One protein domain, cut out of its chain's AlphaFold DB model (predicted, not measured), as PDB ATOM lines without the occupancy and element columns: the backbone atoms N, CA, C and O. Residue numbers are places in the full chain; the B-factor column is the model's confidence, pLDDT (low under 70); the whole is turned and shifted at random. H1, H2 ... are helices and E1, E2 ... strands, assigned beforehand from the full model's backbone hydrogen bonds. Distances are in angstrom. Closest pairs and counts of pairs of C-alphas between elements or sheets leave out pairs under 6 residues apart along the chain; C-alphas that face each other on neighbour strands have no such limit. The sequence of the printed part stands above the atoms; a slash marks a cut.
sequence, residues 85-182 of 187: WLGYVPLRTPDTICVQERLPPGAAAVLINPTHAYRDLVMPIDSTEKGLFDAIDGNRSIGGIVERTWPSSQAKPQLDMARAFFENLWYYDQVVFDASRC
ATOM      1  N   TRP A  85     123.337  93.314 102.583       94.62
ATOM      2  CA  TRP A  85     122.694  93.970 103.723       94.62
ATOM      3  C   TRP A  85     121.580  93.140 104.359       94.62
ATOM      4  O   TRP A  85     121.366  93.242 105.565       94.62
ATOM      5  N   LEU A  86     120.921  92.253 103.608       95.00
ATOM      6  CA  LEU A  86     119.914  91.345 104.165       95.00
ATOM      7  C   LEU A  86     120.502  90.410 105.235       95.00
ATOM      8  O   LEU A  86     119.774  89.952 106.119       95.00
ATOM      9  N   GLY A  87     121.810  90.144 105.177       95.25
ATOM     10  CA  GLY A  87     122.530  89.325 106.150       95.25
ATOM     11  C   GLY A  87     122.984  90.076 107.406       95.25
ATOM     12  O   GLY A  87     123.338  89.428 108.392       95.25
ATOM     13  N   TYR A  88     122.957  91.412 107.412       96.94
ATOM     14  CA  TYR A  88     123.397  92.201 108.565       96.94
ATOM     15  C   TYR A  88     122.468  91.996 109.757       96.94
ATOM     16  O   TYR A  88     121.251  91.956 109.597       96.94
ATOM     17  N   VAL A  89     123.028  91.911 110.963       97.62
ATOM     18  CA  VAL A  89     122.252  91.873 112.209       97.62
ATOM     19  C   VAL A  89     122.233  93.283 112.806       97.62
ATOM     20  O   VAL A  89     123.287  93.758 113.236       97.62
ATOM     21  N   PRO A  90     121.086  93.994 112.816       97.88
ATOM     22  CA  PRO A  90     120.983  95.300 113.451       97.88
ATOM     23  C   PRO A  90     121.011  95.172 114.975       97.88
ATOM     24  O   PRO A  90     120.294  94.361 115.563       97.88
ATOM     25  N   LEU A  91     121.779  96.044 115.619       97.06
ATOM     26  CA  LEU A  91     121.791  96.246 117.062       97.06
ATOM     27  C   LEU A  91     121.400  97.693 117.346       97.06
ATOM     28  O   LEU A  91     122.060  98.619 116.870       97.06
ATOM     29  N   ARG A  92     120.334  97.903 118.128       95.88
ATOM     30  CA  ARG A  92     119.963  99.252 118.576       95.88
ATOM     31  C   ARG A  92     121.082  99.824 119.431       95.88
ATOM     32  O   ARG A  92     121.605  99.133 120.306       95.88
ATOM     33  N   THR A  93     121.431 101.085 119.197       93.25
ATOM     34  CA  THR A  93     122.345 101.758 120.117       93.25
ATOM     35  C   THR A  93     121.648 101.938 121.473       93.25
ATOM     36  O   THR A  93     120.454 102.249 121.488       93.25
ATOM     37  N   PRO A  94     122.341 101.737 122.611       90.50
ATOM     38  CA  PRO A  94     121.733 101.888 123.937       90.50
ATOM     39  C   PRO A  94     121.143 103.279 124.184       90.50
ATOM     40  O   PRO A  94     120.214 103.426 124.972       90.50
ATOM     41  N   ASP A  95     121.678 104.287 123.497       91.19
ATOM     42  CA  ASP A  95     121.258 105.675 123.634       91.19
ATOM     43  C   ASP A  95     120.018 106.018 122.794       91.19
ATOM     44  O   ASP A  95     119.425 107.072 123.000       91.19
ATOM     45  N   THR A  96     119.594 105.169 121.851       94.75
ATOM     46  CA  THR A  96     118.405 105.445 121.033       94.75
ATOM     47  C   THR A  96     117.145 105.508 121.891       94.75
ATOM     48  O   THR A  96     116.703 104.516 122.474       94.75
ATOM     49  N   ILE A  97     116.501 106.671 121.885       96.00
ATOM     50  CA  ILE A  97     115.200 106.916 122.501       96.00
ATOM     51  C   ILE A  97     114.130 106.879 121.410       96.00
ATOM     52  O   ILE A  97     114.233 107.577 120.403       96.00
ATOM     53  N   CYS A  98     113.073 106.098 121.635       97.81
ATOM     54  CA  CYS A  98     111.891 106.036 120.778       97.81
ATOM     55  C   CYS A  98     110.736 106.798 121.445       97.81
ATOM     56  O   CYS A  98     110.067 106.278 122.338       97.81
ATOM     57  N   VAL A  99     110.530 108.052 121.040       97.44
ATOM     58  CA  VAL A  99     109.458 108.914 121.553       97.44
ATOM     59  C   VAL A  99     108.156 108.585 120.828       97.44
ATOM     60  O   VAL A  99     108.143 108.522 119.603       97.44
ATOM     61  N   GLN A 100     107.061 108.402 121.570       97.81
ATOM     62  CA  GLN A 100     105.740 108.039 121.023       97.81
ATOM     63  C   GLN A 100     104.648 109.077 121.331       97.81
ATOM     64  O   GLN A 100     103.481 108.888 121.008       97.81
ATOM     65  N   GLU A 101     105.026 110.200 121.937       96.00
ATOM     66  CA  GLU A 101     104.113 111.273 122.326       96.00
ATOM     67  C   GLU A 101     104.467 112.571 121.600       96.00
ATOM     68  O   GLU A 101     105.634 112.818 121.294       96.00
ATOM     69  N   ARG A 102     103.466 113.436 121.377       94.25
ATOM     70  CA  ARG A 102     103.636 114.752 120.722       94.25
ATOM     71  C   ARG A 102     104.354 114.642 119.368       94.25
ATOM     72  O   ARG A 102     105.274 115.397 119.064       94.25
ATOM     73  N   LEU A 103     103.922 113.665 118.578       96.81
ATOM     74  CA  LEU A 103     104.537 113.306 117.307       96.81
ATOM     75  C   LEU A 103     104.140 114.282 116.188       96.81
ATOM     76  O   LEU A 103     103.029 114.823 116.210       96.81
ATOM     77  N   PRO A 104     105.013 114.497 115.186       95.06
ATOM     78  CA  PRO A 104     104.606 115.168 113.960       95.06
ATOM     79  C   PRO A 104     103.532 114.341 113.222       95.06
ATOM     80  O   PRO A 104     103.472 113.120 113.391       95.06
ATOM     81  N   PRO A 105     102.693 114.972 112.377       96.25
ATOM     82  CA  PRO A 105     101.667 114.261 111.617       96.25
ATOM     83  C   PRO A 105     102.238 113.090 110.808       96.25
ATOM     84  O   PRO A 105     103.259 113.234 110.139       96.25
ATOM     85  N   GLY A 106     101.563 111.940 110.861       95.69
ATOM     86  CA  GLY A 106     101.942 110.726 110.128       95.69
ATOM     87  C   GLY A 106     103.023 109.864 110.791       95.69
ATOM     88  O   GLY A 106     103.198 108.720 110.384       95.69
ATOM     89  N   ALA A 107     103.708 110.357 111.828       98.06
ATOM     90  CA  ALA A 107     104.694 109.561 112.554       98.06
ATOM     91  C   ALA A 107     104.031 108.679 113.622       98.06
ATOM     92  O   ALA A 107     103.154 109.126 114.362       98.06
ATOM     93  N   ALA A 108     104.502 107.438 113.737       98.44
ATOM     94  CA  ALA A 108     104.174 106.528 114.832       98.44
ATOM     95  C   ALA A 108     105.202 106.599 115.974       98.44
ATOM     96  O   ALA A 108     104.895 106.226 117.107       98.44
ATOM     97  N   ALA A 109     106.414 107.081 115.688       98.50
ATOM     98  CA  ALA A 109     107.411 107.439 116.688       98.50
ATOM     99  C   ALA A 109     108.431 108.444 116.129       98.50
ATOM    100  O   ALA A 109     108.512 108.674 114.924       98.50
ATOM    101  N   VAL A 110     109.240 109.026 117.013       98.25
ATOM    102  CA  VAL A 110     110.455 109.768 116.656       98.25
ATOM    103  C   VAL A 110     111.644 109.133 117.365       98.25
ATOM    104  O   VAL A 110     111.660 109.037 118.593       98.25
ATOM    105  N   LEU A 111     112.642 108.712 116.590       98.00
ATOM    106  CA  LEU A 111     113.912 108.212 117.103       98.00
ATOM    107  C   LEU A 111     114.877 109.375 117.339       98.00
ATOM    108  O   LEU A 111     115.049 110.245 116.479       98.00
ATOM    109  N   ILE A 112     115.499 109.382 118.514       96.31
ATOM    110  CA  ILE A 112     116.444 110.407 118.952       96.31
ATOM    111  C   ILE A 112     117.660 109.706 119.542       96.31
ATOM    112  O   ILE A 112     117.514 108.833 120.393       96.31
ATOM    113  N   ASN A 113     118.859 110.126 119.143       95.00
ATOM    114  CA  ASN A 113     120.081 109.758 119.848       95.00
ATOM    115  C   ASN A 113     120.570 110.990 120.648       95.00
ATOM    116  O   ASN A 113     121.096 111.939 120.063       95.00
ATOM    117  N   PRO A 114     120.397 111.018 121.984       92.69
ATOM    118  CA  PRO A 114     120.716 112.166 122.830       92.69
ATOM    119  C   PRO A 114     122.224 112.425 122.933       92.69
ATOM    120  O   PRO A 114     122.638 113.453 123.462       92.69
ATOM    121  N   THR A 115     123.064 111.517 122.426       91.69
ATOM    122  CA  THR A 115     124.511 111.738 122.373       91.69
ATOM    123  C   THR A 115     124.912 112.724 121.272       91.69
ATOM    124  O   THR A 115     126.066 113.173 121.245       91.69
ATOM    125  N   HIS A 116     124.006 113.068 120.355       91.38
ATOM    126  CA  HIS A 116     124.223 114.124 119.376       91.38
ATOM    127  C   HIS A 116     123.978 115.506 119.992       91.38
ATOM    128  O   HIS A 116     123.002 115.730 120.697       91.38
ATOM    129  N   ALA A 117     124.842 116.475 119.672       88.12
ATOM    130  CA  ALA A 117     124.673 117.860 120.124       88.12
ATOM    131  C   ALA A 117     123.576 118.623 119.349       88.12
ATOM    132  O   ALA A 117     123.106 119.670 119.794       88.12
ATOM    133  N   TYR A 118     123.179 118.112 118.181       90.81
ATOM    134  CA  TYR A 118     122.290 118.788 117.243       90.81
ATOM    135  C   TYR A 118     120.853 118.297 117.375       90.81
ATOM    136  O   TYR A 118     120.564 117.123 117.163       90.81
ATOM    137  N   ARG A 119     119.936 119.216 117.687       90.81
ATOM    138  CA  ARG A 119     118.520 118.899 117.938       90.81
ATOM    139  C   ARG A 119     117.709 118.604 116.678       90.81
ATOM    140  O   ARG A 119     116.594 118.110 116.790       90.81
ATOM    141  N   ASP A 120     118.239 118.915 115.499       93.62
ATOM    142  CA  ASP A 120     117.604 118.562 114.230       93.62
ATOM    143  C   ASP A 120     117.831 117.098 113.833       93.62
ATOM    144  O   ASP A 120     117.166 116.617 112.919       93.62
ATOM    145  N   LEU A 121     118.742 116.386 114.507       95.25
ATOM    146  CA  LEU A 121     119.042 114.974 114.262       95.25
ATOM    147  C   LEU A 121     118.003 114.069 114.932       95.25
ATOM    148  O   LEU A 121     118.285 113.323 115.868       95.25
ATOM    149  N   VAL A 122     116.777 114.166 114.435       95.38
ATOM    150  CA  VAL A 122     115.650 113.323 114.827       95.38
ATOM    151  C   VAL A 122     115.122 112.597 113.599       95.38
ATOM    152  O   VAL A 122     115.056 113.175 112.513       95.38
ATOM    153  N   MET A 123     114.731 111.339 113.774       96.75
ATOM    154  CA  MET A 123     114.202 110.503 112.700       96.75
ATOM    155  C   MET A 123     112.759 110.111 113.032       96.75
ATOM    156  O   MET A 123     112.540 109.171 113.798       96.75
ATOM    157  N   PRO A 124     111.757 110.851 112.522       97.31
ATOM    158  CA  PRO A 124     110.374 110.395 112.545       97.31
ATOM    159  C   PRO A 124     110.254 109.099 111.749       97.31
ATOM    160  O   PRO A 124     110.838 109.002 110.672       97.31
ATOM    161  N   ILE A 125     109.499 108.144 112.279       98.25
ATOM    162  CA  ILE A 125     109.211 106.871 111.620       98.25
ATOM    163  C   ILE A 125     107.704 106.633 111.595       98.25
ATOM    164  O   ILE A 125     107.002 106.963 112.561       98.25
ATOM    165  N   ASP A 126     107.195 106.086 110.497       97.81
ATOM    166  CA  ASP A 126     105.781 105.723 110.375       97.81
ATOM    167  C   ASP A 126     105.462 104.384 111.078       97.81
ATOM    168  O   ASP A 126     106.309 103.782 111.744       97.81
ATOM    169  N   SER A 127     104.212 103.917 110.999       96.94
ATOM    170  CA  SER A 127     103.798 102.656 111.634       96.94
ATOM    171  C   SER A 127     104.473 101.420 111.031       96.94
ATOM    172  O   SER A 127     104.709 100.440 111.742       96.94
ATOM    173  N   THR A 128     104.798 101.468 109.742       94.88
ATOM    174  CA  THR A 128     105.436 100.392 108.980       94.88
ATOM    175  C   THR A 128     106.902 100.265 109.393       94.88
ATOM    176  O   THR A 128     107.352  99.195 109.809       94.88
ATOM    177  N   GLU A 129     107.622 101.384 109.380       97.62
ATOM    178  CA  GLU A 129     109.001 101.511 109.848       97.62
ATOM    179  C   GLU A 129     109.125 101.197 111.344       97.62
ATOM    180  O   GLU A 129     110.060 100.513 111.764       97.62
ATOM    181  N   LYS A 130     108.151 101.615 112.162       97.88
ATOM    182  CA  LYS A 130     108.098 101.261 113.585       97.88
ATOM    183  C   LYS A 130     108.006  99.751 113.805       97.88
ATOM    184  O   LYS A 130     108.679  99.246 114.700       97.88
ATOM    185  N   GLY A 131     107.238  99.027 112.990       96.94
ATOM    186  CA  GLY A 131     107.180  97.564 113.053       96.94
ATOM    187  C   GLY A 131     108.546  96.911 112.806       96.94
ATOM    188  O   GLY A 131     108.959  96.036 113.571       96.94
ATOM    189  N   LEU A 132     109.285  97.385 111.795       97.75
ATOM    190  CA  LEU A 132     110.664  96.946 111.548       97.75
ATOM    191  C   LEU A 132     111.592  97.310 112.711       97.75
ATOM    192  O   LEU A 132     112.358  96.460 113.166       97.75
ATOM    193  N   PHE A 133     111.512  98.550 113.206       98.06
ATOM    194  CA  PHE A 133     112.320  99.016 114.329       98.06
ATOM    195  C   PHE A 133     112.107  98.140 115.559       98.06
ATOM    196  O   PHE A 133     113.084  97.644 116.115       98.06
ATOM    197  N   ASP A 134     110.850  97.913 115.951       97.50
ATOM    198  CA  ASP A 134     110.445  97.153 117.137       97.50
ATOM    199  C   ASP A 134     110.895  95.682 117.068       97.50
ATOM    200  O   ASP A 134     111.188  95.082 118.105       97.50
ATOM    201  N   ALA A 135     111.039  95.127 115.861       97.38
ATOM    202  CA  ALA A 135     111.516  93.766 115.630       97.38
ATOM    203  C   ALA A 135     113.043  93.584 115.777       97.38
ATOM    204  O   ALA A 135     113.501  92.438 115.864       97.38
ATOM    205  N   ILE A 136     113.825  94.672 115.830       97.88
ATOM    206  CA  ILE A 136     115.277  94.630 116.070       97.88
ATOM    207  C   ILE A 136     115.558  94.107 117.481       97.88
ATOM    208  O   ILE A 136     115.241  94.763 118.473       97.88
ATOM    209  N   ASP A 137     116.207  92.949 117.562       95.94
ATOM    210  CA  ASP A 137     116.511  92.256 118.818       95.94
ATOM    211  C   ASP A 137     118.001  91.938 119.013       95.94
ATOM    212  O   ASP A 137     118.362  91.252 119.967       95.94
ATOM    213  N   GLY A 138     118.864  92.413 118.110       95.88
ATOM    214  CA  GLY A 138     120.302  92.146 118.139       95.88
ATOM    215  C   GLY A 138     120.707  90.736 117.700       95.88
ATOM    216  O   GLY A 138     121.893  90.424 117.754       95.88
ATOM    217  N   ASN A 139     119.765  89.890 117.262       96.31
ATOM    218  CA  ASN A 139     120.033  88.498 116.892       96.31
ATOM    219  C   ASN A 139     119.628  88.158 115.452       96.31
ATOM    220  O   ASN A 139     120.372  87.451 114.760       96.31
ATOM    221  N   ARG A 140     118.449  88.614 115.006       96.19
ATOM    222  CA  ARG A 140     117.959  88.355 113.641       96.19
ATOM    223  C   ARG A 140     118.673  89.236 112.628       96.19
ATOM    224  O   ARG A 140     118.961  90.394 112.909       96.19
ATOM    225  N   SER A 141     118.901  88.701 111.430       97.12
ATOM    226  CA  SER A 141     119.336  89.524 110.305       97.12
ATOM    227  C   SER A 141     118.207  90.437 109.823       97.12
ATOM    228  O   SER A 141     117.032  90.193 110.115       97.12
ATOM    229  N   ILE A 142     118.547  91.461 109.040       96.75
ATOM    230  CA  ILE A 142     117.564  92.330 108.388       96.75
ATOM    231  C   ILE A 142     116.572  91.503 107.560       96.75
ATOM    232  O   ILE A 142     115.366  91.691 107.703       96.75
ATOM    233  N   GLY A 143     117.049  90.539 106.767       94.88
ATOM    234  CA  GLY A 143     116.185  89.659 105.975       94.88
ATOM    235  C   GLY A 143     115.186  88.883 106.836       94.88
ATOM    236  O   GLY A 143     113.999  88.862 106.527       94.88
ATOM    237  N   GLY A 144     115.632  88.338 107.975       95.06
ATOM    238  CA  GLY A 144     114.745  87.638 108.909       95.06
ATOM    239  C   GLY A 144     113.756  88.561 109.634       95.06
ATOM    240  O   GLY A 144     112.652  88.140 109.980       95.06
ATOM    241  N   ILE A 145     114.118  89.827 109.864       96.31
ATOM    242  CA  ILE A 145     113.186  90.839 110.386       96.31
ATOM    243  C   ILE A 145     112.115  91.162 109.341       96.31
ATOM    244  O   ILE A 145     110.934  91.183 109.676       96.31
ATOM    245  N   VAL A 146     112.514  91.382 108.088       95.06
ATOM    246  CA  VAL A 146     111.600  91.696 106.983       95.06
ATOM    247  C   VAL A 146     110.621  90.548 106.737       95.06
ATOM    248  O   VAL A 146     109.417  90.782 106.711       95.06
ATOM    249  N   GLU A 147     111.109  89.308 106.661       92.75
ATOM    250  CA  GLU A 147     110.266  88.118 106.496       92.75
ATOM    251  C   GLU A 147     109.258  87.968 107.645       92.75
ATOM    252  O   GLU A 147     108.084  87.689 107.419       92.75
ATOM    253  N   ARG A 148     109.675  88.217 108.891       90.75
ATOM    254  CA  ARG A 148     108.775  88.127 110.048       90.75
ATOM    255  C   ARG A 148     107.712  89.225 110.056       90.75
ATOM    256  O   ARG A 148     106.559  88.953 110.385       90.75
ATOM    257  N   THR A 149     108.111  90.461 109.777       90.69
ATOM    258  CA  THR A 149     107.211  91.622 109.809       90.69
ATOM    259  C   THR A 149     106.250  91.589 108.623       90.69
ATOM    260  O   THR A 149     105.081  91.949 108.767       90.69
ATOM    261  N   TRP A 150     106.709  91.083 107.478       88.69
ATOM    262  CA  TRP A 150     105.928  90.931 106.258       88.69
ATOM    263  C   TRP A 150     106.160  89.538 105.634       88.69
ATOM    264  O   TRP A 150     106.987  89.389 104.738       88.69
ATOM    265  N   PRO A 151     105.392  88.508 106.029       76.06
ATOM    266  CA  PRO A 151     105.586  87.122 105.567       76.06
ATOM    267  C   PRO A 151     105.484  86.896 104.050       76.06
ATOM    268  O   PRO A 151     105.950  85.882 103.543       76.06
ATOM    269  N   SER A 152     104.907  87.846 103.309       73.88
ATOM    270  CA  SER A 152     104.759  87.792 101.846       73.88
ATOM    271  C   SER A 152     105.713  88.744 101.096       73.88
ATOM    272  O   SER A 152     105.459  89.079  99.940       73.88
ATOM    273  N   SER A 153     106.784  89.230 101.740       62.69
ATOM    274  CA  SER A 153     107.537  90.432 101.322       62.69
ATOM    275  C   SER A 153     108.638  90.299 100.283       62.69
ATOM    276  O   SER A 153     109.476  91.187 100.135       62.69
ATOM    277  N   GLN A 154     108.596  89.268  99.448       64.06
ATOM    278  CA  GLN A 154     109.527  89.186  98.316       64.06
ATOM    279  C   GLN A 154     109.227  90.214  97.204       64.06
ATOM    280  O   GLN A 154     109.929  90.270  96.194       64.06
ATOM    281  N   ALA A 155     108.204  91.059  97.370       76.94
ATOM    282  CA  ALA A 155     107.943  92.163  96.461       76.94
ATOM    283  C   ALA A 155     109.060  93.215  96.567       76.94
ATOM    284  O   ALA A 155     109.228  93.861  97.601       76.94
ATOM    285  N   LYS A 156     109.774  93.444  95.456       82.25
ATOM    286  CA  LYS A 156     110.859  94.434  95.322       82.25
ATOM    287  C   LYS A 156     110.602  95.787  96.028       82.25
ATOM    288  O   LYS A 156     111.506  96.239  96.725       82.25
ATOM    289  N   PRO A 157     109.400  96.402  95.963       87.31
ATOM    290  CA  PRO A 157     109.137  97.666  96.660       87.31
ATOM    291  C   PRO A 157     109.297  97.605  98.187       87.31
ATOM    292  O   PRO A 157     109.710  98.587  98.798       87.31
ATOM    293  N   GLN A 158     108.980  96.471  98.817       89.19
ATOM    294  CA  GLN A 158     109.110  96.311 100.270       89.19
ATOM    295  C   GLN A 158     110.570  96.127 100.686       89.19
ATOM    296  O   GLN A 158     110.983  96.679 101.701       89.19
ATOM    297  N   LEU A 159     111.362  95.418  99.875       92.50
ATOM    298  CA  LEU A 159     112.805  95.296 100.091       92.50
ATOM    299  C   LEU A 159     113.516  96.641  99.913       92.50
ATOM    300  O   LEU A 159     114.351  96.993 100.740       92.50
ATOM    301  N   ASP A 160     113.148  97.420  98.893       93.94
ATOM    302  CA  ASP A 160     113.697  98.764  98.686       93.94
ATOM    303  C   ASP A 160     113.373  99.700  99.863       93.94
ATOM    304  O   ASP A 160     114.246 100.440 100.322       93.94
ATOM    305  N   MET A 161     112.147  99.625 100.395       95.00
ATOM    306  CA  MET A 161     111.733 100.382 101.579       95.00
ATOM    307  C   MET A 161     112.478  99.932 102.841       95.00
ATOM    308  O   MET A 161     113.012 100.775 103.560       95.00
ATOM    309  N   ALA A 162     112.594  98.622 103.083       96.31
ATOM    310  CA  ALA A 162     113.360  98.097 104.210       96.31
ATOM    311  C   ALA A 162     114.832  98.524 104.136       96.31
ATOM    312  O   ALA A 162     115.389  98.982 105.133       96.31
ATOM    313  N   ARG A 163     115.449  98.431 102.953       97.12
ATOM    314  CA  ARG A 163     116.827  98.873 102.723       97.12
ATOM    315  C   ARG A 163     117.004 100.340 103.091       97.12
ATOM    316  O   ARG A 163     117.865 100.650 103.908       97.12
ATOM    317  N   ALA A 164     116.164 101.215 102.533       96.81
ATOM    318  CA  ALA A 164     116.214 102.648 102.806       96.81
ATOM    319  C   ALA A 164     116.011 102.947 104.300       96.81
ATOM    320  O   ALA A 164     116.698 103.796 104.867       96.81
ATOM    321  N   PHE A 165     115.110 102.218 104.961       98.00
ATOM    322  CA  PHE A 165     114.864 102.366 106.389       98.00
ATOM    323  C   PHE A 165     116.084 101.984 107.243       98.00
ATOM    324  O   PHE A 165     116.532 102.783 108.068       98.00
ATOM    325  N   PHE A 166     116.666 100.797 107.041       98.25
ATOM    326  CA  PHE A 166     117.843 100.363 107.803       98.25
ATOM    327  C   PHE A 166     119.089 101.201 107.493       98.25
ATOM    328  O   PHE A 166     119.885 101.468 108.397       98.25
ATOM    329  N   GLU A 167     119.232 101.670 106.255       97.38
ATOM    330  CA  GLU A 167     120.270 102.625 105.876       97.38
ATOM    331  C   GLU A 167     120.066 103.985 106.573       97.38
ATOM    332  O   GLU A 167     121.020 104.575 107.081       97.38
ATOM    333  N   ASN A 168     118.830 104.464 106.712       97.06
ATOM    334  CA  ASN A 168     118.557 105.667 107.498       97.06
ATOM    335  C   ASN A 168     118.863 105.459 108.989       97.06
ATOM    336  O   ASN A 168     119.498 106.320 109.599       97.06
ATOM    337  N   LEU A 169     118.494 104.314 109.579       97.88
ATOM    338  CA  LEU A 169     118.863 103.996 110.964       97.88
ATOM    339  C   LEU A 169     120.385 103.999 111.164       97.88
ATOM    340  O   LEU A 169     120.859 104.473 112.201       97.88
ATOM    341  N   TRP A 170     121.142 103.497 110.179       96.31
ATOM    342  CA  TRP A 170     122.596 103.613 110.148       96.31
ATOM    343  C   TRP A 170     123.005 105.083 110.171       96.31
ATOM    344  O   TRP A 170     123.665 105.512 111.117       96.31
ATOM    345  N   TYR A 171     122.614 105.876 109.164       95.38
ATOM    346  CA  TYR A 171     123.033 107.276 109.028       95.38
ATOM    347  C   TYR A 171     122.716 108.117 110.265       95.38
ATOM    348  O   TYR A 171     123.559 108.909 110.679       95.38
ATOM    349  N   TYR A 172     121.562 107.893 110.898       96.69
ATOM    350  CA  TYR A 172     121.138 108.591 112.113       96.69
ATOM    351  C   TYR A 172     121.767 108.049 113.410       96.69
ATOM    352  O   TYR A 172     121.339 108.450 114.493       96.69
ATOM    353  N   ASP A 173     122.760 107.154 113.329       96.12
ATOM    354  CA  ASP A 173     123.403 106.483 114.468       96.12
ATOM    355  C   ASP A 173     122.385 105.855 115.446       96.12
ATOM    356  O   ASP A 173     122.583 105.880 116.661       96.12
ATOM    357  N   GLN A 174     121.263 105.336 114.936       97.50
ATOM    358  CA  GLN A 174     120.242 104.670 115.759       97.50
ATOM    359  C   GLN A 174     120.554 103.186 115.955       97.50
ATOM    360  O   GLN A 174     120.150 102.561 116.940       97.50
ATOM    361  N   VAL A 175     121.297 102.610 115.013       96.75
ATOM    362  CA  VAL A 175     121.735 101.218 115.052       96.75
ATOM    363  C   VAL A 175     123.186 101.101 114.605       96.75
ATOM    364  O   VAL A 175     123.702 101.922 113.846       96.75
ATOM    365  N   VAL A 176     123.828 100.028 115.047       94.62
ATOM    366  CA  VAL A 176     125.044  99.487 114.437       94.62
ATOM    367  C   VAL A 176     124.734  98.113 113.851       94.62
ATOM    368  O   VAL A 176     123.726  97.503 114.206       94.62
ATOM    369  N   PHE A 177     125.581  97.622 112.951       95.00
ATOM    370  CA  PHE A 177     125.378  96.327 112.304       95.00
ATOM    371  C   PHE A 177     126.531  95.379 112.593       95.00
ATOM    372  O   PHE A 177     127.697  95.734 112.409       95.00
ATOM    373  N   ASP A 178     126.192  94.153 112.979       93.62
ATOM    374  CA  ASP A 178     127.108  93.028 112.865       93.62
ATOM    375  C   ASP A 178     127.018  92.463 111.440       93.62
ATOM    376  O   ASP A 178     126.020  91.855 111.042       93.62
ATOM    377  N   ALA A 179     128.080  92.697 110.669       90.88
ATOM    378  CA  ALA A 179     128.263  92.191 109.311       90.88
ATOM    379  C   ALA A 179     129.270  91.025 109.243       90.88
ATOM    380  O   ALA A 179     129.656  90.595 108.154       90.88
ATOM    381  N   SER A 180     129.719  90.492 110.387       84.19
ATOM    382  CA  SER A 180     130.705  89.402 110.430       84.19
ATOM    383  C   SER A 180     130.204  88.131 109.735       84.19
ATOM    384  O   SER A 180     130.992  87.411 109.122       84.19
ATOM    385  N   ARG A 181     128.887  87.898 109.749       75.81
ATOM    386  CA  ARG A 181     128.226  86.736 109.136       75.81
ATOM    387  C   ARG A 181     128.174  86.789 107.607       75.81
ATOM    388  O   ARG A 181     128.114  85.741 106.975       75.81
ATOM    389  N   CYS A 182     128.279  87.975 107.003       70.88
ATOM    390  CA  CYS A 182     128.326  88.127 105.543       70.88
ATOM    391  C   CYS A 182     129.706  87.777 104.952       70.88
ATOM    392  O   CYS A 182     129.868  87.723 103.735       70.88
TER     393      CYS A 182
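This is residues 85 to 182 of the 187 residues of an uncharacterized protein of Xanthomonadales bacterium (UniProt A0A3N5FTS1). A small three-stranded sheet, E2 E3 E4, stands at one end of the domain, with H1 over one face of it; H2 and H3 lie beyond H1, so that the centres of the three steeply crossed helices make a triangle. A two-stranded ribbon, E1 and E5, runs along one side of this helix group, by the first residue of H2 and the last turns of H3. The printed part has 98 residues with three named helices and five named strands, in the order E1 E2 E3 E4 H1 H2 H3 E5; both sheets are antiparallel and the class is mixed, helices and strands. The whole is compact, with a radius of gyration of the C-alphas of 13.3 A, and spans 35 by 30 by 18 A.

E2, residues 97 to 99, E3, residues 109 to 112, and E4, residues 122 to 125, form a meander, each strand the antiparallel neighbour of the one before. E2 and E3 are a hairpin, with N 97 and O 112 at 2.8 A; E3 and E4 are another, with N 111 and O 123 at 2.8 A. H1, residues 127 to 135, is on this sheet and only just over E3, with 3 of its C-alphas falling on that strand; the closest C-alphas, of Ala 109 and Lys 130, are 6.9 A apart. H1 touches H2, residues 142 to 149, at a steep tilt of 64 degrees, closest at the C-alphas of Ala 135 and Ile 145, 6.2 A. H3, residues 156 to 171, only just touches H1, with 3 pairs of C-alphas within 8 A, through its residues 162 to 165 alone; the closest are Glu 129 and Phe 165, 6.9 A. H2 and H3 are close but not clearly touching, the C-alphas of Val 146 and Ala 162 being 7.2 A apart. E1, residues 89 to 92, and E5, residues 175 to 178, are antiparallel neighbours, with N 91 and O 176 at 2.8 A. The closest C-alphas of H3 and E5, Leu 169 and Val 175, are 5.7 A apart. In H1, H2 and H3 every O i to N i+4 pair is within hydrogen-bond range.

H3 measures 22.4 A from C-alpha 156 at (110.859, 94.434, 95.322) to C-alpha 171; H1 measures 12.4 A and H2 10.5 A. E1 begins at C-alpha 89, (122.252, 91.873, 112.209), and is 10.0 A long; E5 is also 10.0 A and ends at C-alpha 178, (127.108, 93.028, 112.865). E3 measures 9.8 A, E4 9.7 A and E2 6.2 A.

The C-alphas farthest apart, of Ala 117 and Ser 152, are 40.4 A from each other; those of Trp 85 and Cys 182 are 8.3 A apart. The printed part has no cut and no long link. Its mean pLDDT is 93.4; residues 153 to 154 are under 70.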